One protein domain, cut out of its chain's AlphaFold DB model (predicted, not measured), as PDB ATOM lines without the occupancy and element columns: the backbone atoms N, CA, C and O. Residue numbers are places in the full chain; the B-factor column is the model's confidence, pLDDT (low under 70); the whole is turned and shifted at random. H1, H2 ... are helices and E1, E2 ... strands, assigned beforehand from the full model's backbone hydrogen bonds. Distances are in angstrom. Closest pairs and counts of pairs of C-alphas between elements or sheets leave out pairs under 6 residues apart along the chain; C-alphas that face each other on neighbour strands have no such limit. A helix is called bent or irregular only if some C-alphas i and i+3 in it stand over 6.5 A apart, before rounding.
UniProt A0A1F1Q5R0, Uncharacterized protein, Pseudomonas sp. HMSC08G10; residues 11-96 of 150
ATOM      1  N   ASP A  11      24.956  14.040 -27.190       61.88
ATOM      2  CA  ASP A  11      23.841  14.946 -27.447       61.88
ATOM      3  C   ASP A  11      23.663  16.019 -26.354       61.88
ATOM      4  O   ASP A  11      23.160  17.100 -26.646       61.88
ATOM      5  N   PHE A  12      24.147  15.793 -25.126       69.06
ATOM      6  CA  PHE A  12      24.000  16.757 -24.022       69.06
ATOM      7  C   PHE A  12      25.087  17.829 -23.951       69.06
ATOM      8  O   PHE A  12      25.020  18.716 -23.104       69.06
ATOM      9  N   TRP A  13      26.094  17.749 -24.817       75.00
ATOM     10  CA  TRP A  13      27.189  18.721 -24.852       75.00
ATOM     11  C   TRP A  13      26.938  19.884 -25.810       75.00
ATOM     12  O   TRP A  13      27.725  20.828 -25.860       75.00
ATOM     13  N   GLN A  14      25.841  19.826 -26.567       69.75
ATOM     14  CA  GLN A  14      25.433  20.926 -27.426       69.75
ATOM     15  C   GLN A  14      25.052  22.127 -26.555       69.75
ATOM     16  O   GLN A  14      24.235  22.000 -25.645       69.75
ATOM     17  N   ASN A  15      25.642  23.287 -26.853       72.44
ATOM     18  CA  ASN A  15      25.448  24.549 -26.125       72.44
ATOM     19  C   ASN A  15      25.991  24.549 -24.684       72.44
ATOM     20  O   ASN A  15      25.564  25.352 -23.860       72.44
ATOM     21  N   VAL A  16      26.924  23.649 -24.361       77.44
ATOM     22  CA  VAL A  16      27.681  23.738 -23.110       77.44
ATOM     23  C   VAL A  16      28.902  24.615 -23.351       77.44
ATOM     24  O   VAL A  16      29.849  24.204 -24.017       77.44
ATOM     25  N   ASP A  17      28.882  25.812 -22.778       78.38
ATOM     26  CA  ASP A  17      29.963  26.787 -22.933       78.38
ATOM     27  C   ASP A  17      31.104  26.584 -21.922       78.38
ATOM     28  O   ASP A  17      32.226  27.049 -22.133       78.38
ATOM     29  N   TYR A  18      30.849  25.866 -20.821       79.00
ATOM     30  CA  TYR A  18      31.775  25.768 -19.691       79.00
ATOM     31  C   TYR A  18      31.886  24.359 -19.121       79.00
ATOM     32  O   TYR A  18      30.910  23.616 -19.029       79.00
ATOM     33  N   LEU A  19      33.092  24.017 -18.672       81.50
ATOM     34  CA  LEU A  19      33.395  22.765 -17.992       81.50
ATOM     35  C   LEU A  19      33.962  23.042 -16.597       81.50
ATOM     36  O   LEU A  19      35.003  23.683 -16.452       81.50
ATOM     37  N   ILE A  20      33.299  22.512 -15.569       81.44
ATOM     38  CA  ILE A  20      33.789  22.550 -14.188       81.44
ATOM     39  C   ILE A  20      34.660  21.316 -13.951       81.44
ATOM     40  O   ILE A  20      34.178  20.182 -13.974       81.44
ATOM     41  N   LEU A  21      35.949  21.532 -13.700       80.75
ATOM     42  CA  LEU A  21      36.895  20.466 -13.394       80.75
ATOM     43  C   LEU A  21      37.008  20.307 -11.879       80.75
ATOM     44  O   LEU A  21      37.258  21.258 -11.131       80.75
ATOM     45  N   CYS A  22      36.842  19.069 -11.433       77.25
ATOM     46  CA  CYS A  22      36.897  18.723 -10.023       77.25
ATOM     47  C   CYS A  22      38.260  18.130  -9.669       77.25
ATOM     48  O   CYS A  22      38.780  17.277 -10.385       77.25
ATOM     49  N   GLU A  23      38.797  18.520  -8.518       74.81
ATOM     50  CA  GLU A  23      39.887  17.801  -7.870       74.81
ATOM     51  C   GLU A  23      39.287  16.985  -6.730       74.81
ATOM     52  O   GLU A  23      38.612  17.529  -5.854       74.81
ATOM     53  N   THR A  24      39.509  15.672  -6.737       74.62
ATOM     54  CA  THR A  24      38.848  14.708  -5.843       74.62
ATOM     55  C   THR A  24      37.316  14.757  -5.946       74.62
ATOM     56  O   THR A  24      36.737  14.012  -6.730       74.62
ATOM     57  N   GLN A  25      36.650  15.606  -5.164       73.19
ATOM     58  CA  GLN A  25      35.194  15.729  -5.079       73.19
ATOM     59  C   GLN A  25      34.716  17.181  -4.944       73.19
ATOM     60  O   GLN A  25      33.547  17.398  -4.613       73.19
ATOM     61  N   SER A  26      35.581  18.165  -5.192       77.75
ATOM     62  CA  SER A  26      35.207  19.578  -5.166       77.75
ATOM     63  C   SER A  26      35.599  20.280  -6.470       77.75
ATOM     64  O   SER A  26      36.704  20.040  -6.980       77.75
ATOM     65  N   PRO A  27      34.741  21.177  -6.992       81.06
ATOM     66  CA  PRO A  27      35.116  22.115  -8.040       81.06
ATOM     67  C   PRO A  27      36.442  22.784  -7.692       81.06
ATOM     68  O   PRO A  27      36.648  23.231  -6.565       81.06
ATOM     69  N   SER A  28      37.377  22.760  -8.634       81.81
ATOM     70  CA  SER A  28      38.707  23.347  -8.449       81.81
ATOM     71  C   SER A  28      39.085  24.254  -9.606       81.81
ATOM     72  O   SER A  28      39.771  25.245  -9.381       81.81
ATOM     73  N   TRP A  29      38.594  23.959 -10.810       82.69
ATOM     74  CA  TRP A  29      38.841  24.781 -11.987       82.69
ATOM     75  C   TRP A  29      37.575  24.967 -12.805       82.69
ATOM     76  O   TRP A  29      36.689  24.110 -12.801       82.69
ATOM     77  N   ILE A  30      37.542  26.058 -13.558       82.88
ATOM     78  CA  ILE A  30      36.548  26.305 -14.595       82.88
ATOM     79  C   ILE A  30      37.256  26.525 -15.931       82.88
ATOM     80  O   ILE A  30      38.276  27.212 -15.989       82.88
ATOM     81  N   ALA A  31      36.741  25.903 -16.990       82.25
ATOM     82  CA  ALA A  31      37.284  25.997 -18.339       82.25
ATOM     83  C   ALA A  31      36.209  26.477 -19.324       82.25
ATOM     84  O   ALA A  31      35.132  25.884 -19.393       82.25
ATOM     85  N   LYS A  32      36.511  27.526 -20.099       82.88
ATOM     86  CA  LYS A  32      35.649  28.042 -21.175       82.88
ATOM     87  C   LYS A  32      35.895  27.250 -22.448       82.88
ATOM     88  O   LYS A  32      37.014  27.232 -22.963       82.88
ATOM     89  N   ILE A  33      34.866  26.567 -22.935       82.25
ATOM     90  CA  ILE A  33      34.917  25.748 -24.143       82.25
ATOM     91  C   ILE A  33      34.930  26.689 -25.349       82.25
ATOM     92  O   ILE A  33      34.022  27.485 -25.557       82.25
ATOM     93  N   GLN A  34      35.989  26.602 -26.147       79.94
ATOM     94  CA  GLN A  34      36.112  27.305 -27.421       79.94
ATOM     95  C   GLN A  34      35.620  26.438 -28.578       79.94
ATOM     96  O   GLN A  34      35.024  26.937 -29.529       79.94
ATOM     97  N   GLU A  35      35.925  25.143 -28.529       73.88
ATOM     98  CA  GLU A  35      35.547  24.196 -29.568       73.88
ATOM     99  C   GLU A  35      35.269  22.833 -28.951       73.88
ATOM    100  O   GLU A  35      36.005  22.358 -28.083       73.88
ATOM    101  N   LEU A  36      34.226  22.190 -29.459       76.69
ATOM    102  CA  LEU A  36      33.887  20.812 -29.167       76.69
ATOM    103  C   LEU A  36      33.892  20.024 -30.475       76.69
ATOM    104  O   LEU A  36      33.143  20.333 -31.401       76.69
ATOM    105  N   VAL A  37      34.732  18.996 -30.544       75.88
ATOM    106  CA  VAL A  37      34.841  18.128 -31.714       75.88
ATOM    107  C   VAL A  37      34.143  16.806 -31.430       75.88
ATOM    108  O   VAL A  37      34.511  16.063 -30.516       75.88
ATOM    109  N   TYR A  38      33.164  16.501 -32.277       78.19
ATOM    110  CA  TYR A  38      32.459  15.227 -32.292       78.19
ATOM    111  C   TYR A  38      33.203  14.239 -33.199       78.19
ATOM    112  O   TYR A  38      33.170  14.393 -34.426       78.19
ATOM    113  N   PRO A  39      33.888  13.223 -32.645       70.44
ATOM    114  CA  PRO A  39      34.506  12.197 -33.469       70.44
ATOM    115  C   PRO A  39      33.432  11.419 -34.238       70.44
ATOM    116  O   PRO A  39      32.306  11.232 -33.774       70.44
ATOM    117  N   ARG A  40      33.790  10.940 -35.436       75.31
ATOM    118  CA  ARG A  40      32.884  10.132 -36.276       75.31
ATOM    119  C   ARG A  40      32.515   8.804 -35.616       75.31
ATOM    120  O   ARG A  40      31.425   8.287 -35.836       75.31
ATOM    121  N   ASP A  41      33.437   8.259 -34.831       76.44
ATOM    122  CA  ASP A  41      33.195   7.099 -33.990       76.44
ATOM    123  C   ASP A  41      32.502   7.544 -32.697       76.44
ATOM    124  O   ASP A  41      33.093   8.244 -31.878       76.44
ATOM    125  N   LYS A  42      31.249   7.120 -32.503       69.56
ATOM    126  CA  LYS A  42      30.448   7.439 -31.308       69.56
ATOM    127  C   LYS A  42      30.984   6.812 -30.018       69.56
ATOM    128  O   LYS A  42      30.495   7.133 -28.941       69.56
ATOM    129  N   SER A  43      31.925   5.877 -30.120       71.50
ATOM    130  CA  SER A  43      32.604   5.283 -28.969       71.50
ATOM    131  C   SER A  43      33.899   6.011 -28.597       71.50
ATOM    132  O   SER A  43      34.431   5.789 -27.507       71.50
ATOM    133  N   ALA A  44      34.391   6.897 -29.469       70.56
ATOM    134  CA  ALA A  44      35.567   7.707 -29.199       70.56
ATOM    135  C   ALA A  44      35.222   8.885 -28.267       70.56
ATOM    136  O   ALA A  44      34.120   9.431 -28.334       70.56
ATOM    137  N   PRO A  45      36.159   9.301 -27.398       69.06
ATOM    138  CA  PRO A  45      35.931  10.418 -26.490       69.06
ATOM    139  C   PRO A  45      35.746  11.735 -27.252       69.06
ATOM    140  O   PRO A  45      36.434  11.997 -28.240       69.06
ATOM    141  N   LEU A  46      34.852  12.588 -26.746       72.44
ATOM    142  CA  LEU A  46      34.737  13.979 -27.185       72.44
ATOM    143  C   LEU A  46      36.056  14.720 -26.941       72.44
ATOM    144  O   LEU A  46      36.705  14.531 -25.909       72.44
ATOM    145  N   LEU A  47      36.432  15.587 -27.880       73.69
ATOM    146  CA  LEU A  47      37.616  16.433 -27.748       73.69
ATOM    147  C   LEU A  47      37.181  17.878 -27.527       73.69
ATOM    148  O   LEU A  47      36.389  18.417 -28.295       73.69
ATOM    149  N   PHE A  48      37.736  18.501 -26.492       76.31
ATOM    150  CA  PHE A  48      37.448  19.880 -26.114       76.31
ATOM    151  C   PHE A  48      38.695  20.737 -26.313       76.31
ATOM    152  O   PHE A  48      39.787  20.369 -25.872       76.31
ATOM    153  N   ARG A  49      38.526  21.898 -26.939       70.56
ATOM    154  CA  ARG A  49      39.502  22.987 -26.926       70.56
ATOM    155  C   ARG A  49      38.955  24.084 -26.036       70.56
ATOM    156  O   ARG A  49      37.823  24.522 -26.225       70.56
ATOM    157  N   PHE A  50      39.763  24.534 -25.087       79.19
ATOM    158  CA  PHE A  50      39.391  25.599 -24.166       79.19
ATOM    159  C   PHE A  50      40.104  26.889 -24.559       79.19
ATOM    160  O   PHE A  50      41.290  26.854 -24.890       79.19
ATOM    161  N   SER A  51      39.401  28.019 -24.525       77.12
ATOM    162  CA  SER A  51      40.028  29.338 -24.691       77.12
ATOM    163  C   SER A  51      40.700  29.804 -23.404       77.12
ATOM    164  O   SER A  51      41.640  30.592 -23.449       77.12
ATOM    165  N   GLU A  52      40.213  29.328 -22.259       75.50
ATOM    166  CA  GLU A  52      40.576  29.848 -20.949       75.50
ATOM    167  C   GLU A  52      40.327  28.808 -19.856       75.50
ATOM    168  O   GLU A  52      39.338  28.074 -19.907       75.50
ATOM    169  N   ILE A  53      41.227  28.745 -18.869       78.25
ATOM    170  CA  ILE A  53      41.113  27.888 -17.684       78.25
ATOM    171  C   ILE A  53      41.540  28.706 -16.468       78.25
ATOM    172  O   ILE A  53      42.598  29.342 -16.499       78.25
ATOM    173  N   ARG A  54      40.746  28.666 -15.396       78.12
ATOM    174  CA  ARG A  54      41.045  29.385 -14.153       78.12
ATOM    175  C   ARG A  54      40.831  28.557 -12.900       78.12
ATOM    176  O   ARG A  54      39.992  27.655 -12.874       78.12
ATOM    177  N   SER A  55      41.610  28.884 -11.871       79.56
ATOM    178  CA  SER A  55      41.528  28.280 -10.540       79.56
ATOM    179  C   SER A  55      40.401  28.905  -9.735       79.56
ATOM    180  O   SER A  55      40.365  30.116  -9.541       79.56
ATOM    181  N   ILE A  56      39.519  28.073  -9.188       78.44
ATOM    182  CA  ILE A  56      38.495  28.532  -8.244       78.44
ATOM    183  C   ILE A  56      39.111  28.753  -6.846       78.44
ATOM    184  O   ILE A  56      38.583  29.508  -6.030       78.44
ATOM    185  N   LYS A  57      40.244  28.097  -6.555       72.75
ATOM    186  CA  LYS A  57      40.900  28.129  -5.237       72.75
ATOM    187  C   LYS A  57      41.685  29.415  -4.979       72.75
ATOM    188  O   LYS A  57      41.824  29.794  -3.824       72.75
ATOM    189  N   ASP A  58      42.146  30.083  -6.032       67.38
ATOM    190  CA  ASP A  58      43.016  31.269  -5.940       67.38
ATOM    191  C   ASP A  58      42.229  32.594  -5.933       67.38
ATOM    192  O   ASP A  58      42.753  33.664  -6.223       67.38
ATOM    193  N   LEU A  59      40.939  32.521  -5.622       65.38
ATOM    194  CA  LEU A  59      40.040  33.668  -5.547       65.38
ATOM    195  C   LEU A  59      40.160  34.429  -4.233       65.38
ATOM    196  O   LEU A  59      40.207  33.820  -3.164       65.38
ATOM    197  N   SER A  60      40.060  35.757  -4.324       61.16
ATOM    198  CA  SER A  60      39.846  36.623  -3.167       61.16
ATOM    199  C   SER A  60      38.488  36.359  -2.505       61.16
ATOM    200  O   SER A  60      37.515  35.979  -3.161       61.16
ATOM    201  N   ASP A  61      38.417  36.609  -1.197       66.62
ATOM    202  CA  ASP A  61      37.197  36.458  -0.387       66.62
ATOM    203  C   ASP A  61      36.049  37.377  -0.859       66.62
ATOM    204  O   ASP A  61      34.878  37.112  -0.607       66.62
ATOM    205  N   GLU A  62      36.366  38.439  -1.602       67.44
ATOM    206  CA  GLU A  62      35.405  39.396  -2.175       67.44
ATOM    207  C   GLU A  62      34.537  38.797  -3.296       67.44
ATOM    208  O   GLU A  62      33.533  39.388  -3.688       67.44
ATOM    209  N   LEU A  63      34.913  37.630  -3.825       69.69
ATOM    210  CA  LEU A  63      34.223  36.944  -4.921       69.69
ATOM    211  C   LEU A  63      33.560  35.630  -4.465       69.69
ATOM    212  O   LEU A  63      33.240  34.774  -5.293       69.69
ATOM    213  N   GLU A  64      33.341  35.462  -3.158       72.62
ATOM    214  CA  GLU A  64      32.759  34.251  -2.564       72.62
ATOM    215  C   GLU A  64      31.345  33.948  -3.092       72.62
ATOM    216  O   GLU A  64      31.041  32.800  -3.416       72.62
ATOM    217  N   ASP A  65      30.510  34.973  -3.288       74.94
ATOM    218  CA  ASP A  65      29.165  34.804  -3.858       74.94
ATOM    219  C   ASP A  65      29.227  34.195  -5.268       74.94
ATOM    220  O   ASP A  65      28.467  33.282  -5.599       74.94
ATOM    221  N   LYS A  66      30.219  34.597  -6.071       73.81
ATOM    222  CA  LYS A  66      30.421  34.032  -7.411       73.81
ATOM    223  C   LYS A  66      30.961  32.599  -7.369       73.81
ATOM    224  O   LYS A  66      30.660  31.804  -8.258       73.81
ATOM    225  N   LYS A  67      31.714  32.213  -6.328       75.50
ATOM    226  CA  LYS A  67      32.063  30.794  -6.112       75.50
ATOM    227  C   LYS A  67      30.807  29.969  -5.870       75.50
ATOM    228  O   LYS A  67      30.677  28.887  -6.443       75.50
ATOM    229  N   ALA A  68      29.881  30.456  -5.046       78.19
ATOM    230  CA  ALA A  68      28.657  29.725  -4.731       78.19
ATOM    231  C   ALA A  68      27.838  29.399  -5.995       78.19
ATOM    232  O   ALA A  68      27.304  28.291  -6.111       78.19
ATOM    233  N   GLU A  69      27.820  30.304  -6.976       78.88
ATOM    234  CA  GLU A  69      27.172  30.096  -8.276       78.88
ATOM    235  C   GLU A  69      27.809  28.984  -9.116       78.88
ATOM    236  O   GLU A  69      27.093  28.280  -9.817       78.88
ATOM    237  N   VAL A  70      29.122  28.749  -9.009       77.12
ATOM    238  CA  VAL A  70      29.804  27.629  -9.691       77.12
ATOM    239  C   VAL A  70      29.577  26.307  -8.953       77.12
ATOM    240  O   VAL A  70      29.408  25.247  -9.562       77.12
ATOM    241  N   PHE A  71      29.556  26.342  -7.621       80.31
ATOM    242  CA  PHE A  71      29.369  25.143  -6.804       80.31
ATOM    243  C   PHE A  71      27.930  24.619  -6.844       80.31
ATOM    244  O   PHE A  71      27.723  23.406  -6.765       80.31
ATOM    245  N   LYS A  72      26.933  25.499  -6.976       82.12
ATOM    246  CA  LYS A  72      25.514  25.124  -6.981       82.12
ATOM    247  C   LYS A  72      25.157  24.140  -8.115       82.12
ATOM    248  O   LYS A  72      24.686  23.053  -7.781       82.12
ATOM    249  N   PRO A  73      25.470  24.404  -9.398       77.56
ATOM    250  CA  PRO A  73      25.267  23.450 -10.488       77.56
ATOM    251  C   PRO A  73      25.988  22.123 -10.268       77.56
ATOM    252  O   PRO A  73      25.422  21.065 -10.521       77.56
ATOM    253  N   TYR A  74      27.215  22.154  -9.737       80.19
ATOM    254  CA  TYR A  74      27.946  20.933  -9.398       80.19
ATOM    255  C   TYR A  74      27.198  20.091  -8.351       80.19
ATOM    256  O   TYR A  74      27.039  18.879  -8.519       80.19
ATOM    257  N   PHE A  75      26.723  20.710  -7.268       81.19
ATOM    258  CA  PHE A  75      25.982  19.998  -6.228       81.19
ATOM    259  C   PHE A  75      24.607  19.525  -6.705       81.19
ATOM    260  O   PHE A  75      24.186  18.431  -6.321       81.19
ATOM    261  N   ASP A  76      23.934  20.296  -7.555       80.62
ATOM    262  CA  ASP A  76      22.648  19.930  -8.149       80.62
ATOM    263  C   ASP A  76      22.797  18.743  -9.116       80.62
ATOM    264  O   ASP A  76      22.046  17.764  -9.015       80.62
ATOM    265  N   ALA A  77      23.824  18.746  -9.968       77.00
ATOM    266  CA  ALA A  77      24.168  17.634 -10.856       77.00
ATOM    267  C   ALA A  77      24.544  16.379 -10.054       77.00
ATOM    268  O   ALA A  77      24.068  15.273 -10.323       77.00
ATOM    269  N   ARG A  78      25.327  16.546  -8.980       78.69
ATOM    270  CA  ARG A  78      25.701  15.449  -8.078       78.69
ATOM    271  C   ARG A  78      24.497  14.851  -7.358       78.69
ATOM    272  O   ARG A  78      24.433  13.634  -7.204       78.69
ATOM    273  N   ARG A  79      23.553  15.685  -6.914       81.38
ATOM    274  CA  ARG A  79      22.332  15.250  -6.221       81.38
ATOM    275  C   ARG A  79      21.355  14.562  -7.171       81.38
ATOM    276  O   ARG A  79      20.728  13.581  -6.786       81.38
ATOM    277  N   SER A  80      21.217  15.079  -8.387       81.06
ATOM    278  CA  SER A  80      20.296  14.544  -9.396       81.06
ATOM    279  C   SER A  80      20.856  13.336 -10.152       81.06
ATOM    280  O   SER A  80      20.086  12.596 -10.761       81.06
ATOM    281  N   GLY A  81      22.178  13.135 -10.123       74.56
ATOM    282  CA  GLY A  81      22.872  12.104 -10.894       74.56
ATOM    283  C   GLY A  81      22.921  12.392 -12.397       74.56
ATOM    284  O   GLY A  81      23.305  11.509 -13.162       74.56
ATOM    285  N   LYS A  82      22.528  13.597 -12.831       70.19
ATOM    286  CA  LYS A  82      22.467  13.991 -14.240       70.19
ATOM    287  C   LYS A  82      23.720  14.769 -14.618       70.19
ATOM    288  O   LYS A  82      23.949  15.863 -14.113       70.19
ATOM    289  N   TRP A  83      24.508  14.193 -15.516       70.44
ATOM    290  CA  TRP A  83      25.733  14.784 -16.045       70.44
ATOM    291  C   TRP A  83      25.776  14.609 -17.571       70.44
ATOM    292  O   TRP A  83      25.442  13.516 -18.030       70.44
ATOM    293  N   PRO A  84      26.241  15.607 -18.348       68.50
ATOM    294  CA  PRO A  84      26.523  16.988 -17.938       68.50
ATOM    295  C   PRO A  84      25.231  17.769 -17.619       68.50
ATOM    296  O   PRO A  84      24.150  17.400 -18.071       68.50
ATOM    297  N   GLN A  85      25.337  18.844 -16.830       67.44
ATOM    298  CA  GLN A  85      24.217  19.750 -16.556       67.44
ATOM    299  C   GLN A  85      24.433  21.069 -17.294       67.44
ATOM    300  O   GLN A  85      25.398  21.785 -17.023       67.44
ATOM    301  N   VAL A  86      23.512  21.392 -18.204       68.69
ATOM    302  CA  VAL A  86      23.475  22.707 -18.849       68.69
ATOM    303  C   VAL A  86      23.180  23.744 -17.774       68.69
ATOM    304  O   VAL A  86      22.213  23.615 -17.020       68.69
ATOM    305  N   THR A  87      24.060  24.731 -17.678       67.19
ATOM    306  CA  THR A  87      23.967  25.813 -16.703       67.19
ATOM    307  C   THR A  87      24.167  27.118 -17.439       67.19
ATOM    308  O   THR A  87      25.162  27.283 -18.139       67.19
ATOM    309  N   GLU A  88      23.221  28.026 -17.254       68.69
ATOM    310  CA  GLU A  88      23.306  29.394 -17.734       68.69
ATOM    311  C   GLU A  88      23.714  30.293 -16.571       68.69
ATOM    312  O   GLU A  88      23.293  30.089 -15.431       68.69
ATOM    313  N   PHE A  89      24.540  31.282 -16.875       69.88
ATOM    314  CA  PHE A  89      24.969  32.306 -15.938       69.88
ATOM    315  C   PHE A  89      24.569  33.668 -16.506       69.88
ATOM    316  O   PHE A  89      24.504  33.828 -17.724       69.88
ATOM    317  N   GLU A  90      24.267  34.630 -15.634       68.81
ATOM    318  CA  GLU A  90      23.706  35.920 -16.060       68.81
ATOM    319  C   GLU A  90      24.712  36.796 -16.818       68.81
ATOM    320  O   GLU A  90      24.322  37.558 -17.705       68.81
ATOM    321  N   ASP A  91      26.002  36.689 -16.496       70.00
ATOM    322  CA  ASP A  91      27.066  37.428 -17.164       70.00
ATOM    323  C   ASP A  91      28.393  36.661 -17.183       70.00
ATOM    324  O   ASP A  91      28.539  35.619 -16.557       70.00
ATOM    325  N   ASP A  92      29.382  37.197 -17.900       65.94
ATOM    326  CA  ASP A  92      30.714  36.602 -18.016       65.94
ATOM    327  C   ASP A  92      31.646  36.938 -16.822       65.94
ATOM    328  O   ASP A  92      32.832  36.598 -16.822       65.94
ATOM    329  N   GLN A  93      31.169  37.623 -15.775       64.19
ATOM    330  CA  GLN A  93      32.044  38.099 -14.697       64.19
ATOM    331  C   GLN A  93      32.493  37.001 -13.738       64.19
ATOM    332  O   GLN A  93      33.457  37.186 -12.996       64.19
ATOM    333  N   PHE A  94      31.812  35.862 -13.702       63.34
ATOM    334  CA  PHE A  94      32.328  34.702 -12.985       63.34
ATOM    335  C   PHE A  94      33.483  34.028 -13.743       63.34
ATOM    336  O   PHE A  94      34.136  33.149 -13.196       63.34
ATOM    337  N   PHE A  95      33.804  34.457 -14.969       60.84
ATOM    338  CA  PHE A  95      35.020  34.028 -15.662       60.84
ATOM    339  C   PHE A  95      36.219  34.894 -15.369       60.84
ATOM    340  O   PHE A  95      37.309  34.499 -15.738       60.84
ATOM    341  N   THR A  96      36.087  36.031 -14.684       59.59
ATOM    342  CA  THR A  96      37.265  36.772 -14.201       59.59
ATOM    343  C   THR A  96      37.825  36.171 -12.908       59.59
ATOM    344  O   THR A  96      38.652  36.781 -12.235       59.59
TER     345      THR A  96
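AT A GLANCE: This is residues 11 to 96 of the 150 residues of an uncharacterized protein of Pseudomonas sp. HMSC08G10 (UniProt A0A1F1Q5R0). A strongly twisted sheet of three strands, arched where E2 and E3 bend sharply, has one long helix, H1, crossing one face over E1 and E2. The turn between E2 and E3 makes one end of the long axis and the start of H1 the other; after H1 a long link runs to the short helix H2, which only grazes the sheet. The 86 printed residues hold three named strands and then two named helices, in the order E1, E2, E3, H1, H2; the sheet's order is E1, E2, E3, antiparallel throughout, and the class is mixed, helices and strands. The whole is compact, with a radius of gyration of the C-alphas of 13.7 A, but elongated, spanning 45 by 29 by 26 A.

HOW THE PARTS SIT: E1, residues 18 to 23, E2, residues 26 to 37, and E3, residues 47 to 55, form a meander, each strand the antiparallel neighbour of the one before. E2 is the inner strand and E1 and E3 are edge strands; E1 and E2 form a hairpin, and so do E2 and E3. E1 and E2 stand at 141 degrees, with N 21 and O 29 within hydrogen-bond range at 2.8 A. E2 and E3 stand at 144 degrees, with N 32 and O 52 within range at 2.9 A. E2 bends by 85 degrees at residue 34 and E3 by 79 degrees at residue 51. H1, residues 61 to 80, is on the sheet at a height of 10.0 A, in two layers, a helix on one face of a sheet. It lies over E2 and, only just, over E1, with 3 of its C-alphas falling on E1. It runs across the strands, at 75 degrees to E2 on the local plane. The closest C-alphas of H1 and E2 are those of Phe 71 and Pro 27, 6.6 A apart. H1 is irregular, with C-alphas 62 and 65 7.9 A apart, and has a kink of 34 degrees near residue 68. H2, residues 92 to 96, only grazes the sheet with its residues 94 to 96. H1 and H2 are close but not clearly touching, their closest C-alphas, those of Lys 66 and Phe 94, 5.9 A apart. Of the O i to N i+4 pairs, 11 of 16 are within range in H1 and 0 of 1 in H2, where 2 of 2 O i to N i+3 pairs are.

IN THESE COORDINATES: E1 begins at C-alpha 18, (31.775, 25.768, -19.691), and measures 16.4 A. E2 measures 26.6 A, E3 21.3 A and H1 29.1 A. H2 measures 7.6 A and ends at C-alpha 96, (37.265, 36.772, -14.201).

THE WHOLE: The C-alphas farthest apart, those of Asp 41 and Glu 62, are 45.4 A apart. The printed part has no cut, and its one long link, H1 to H2, has 11 residues. The mean pLDDT of the printed part is 74.3; 23 residues are under 70, among them 58 to 63, 84 to 90 and 92 to 96.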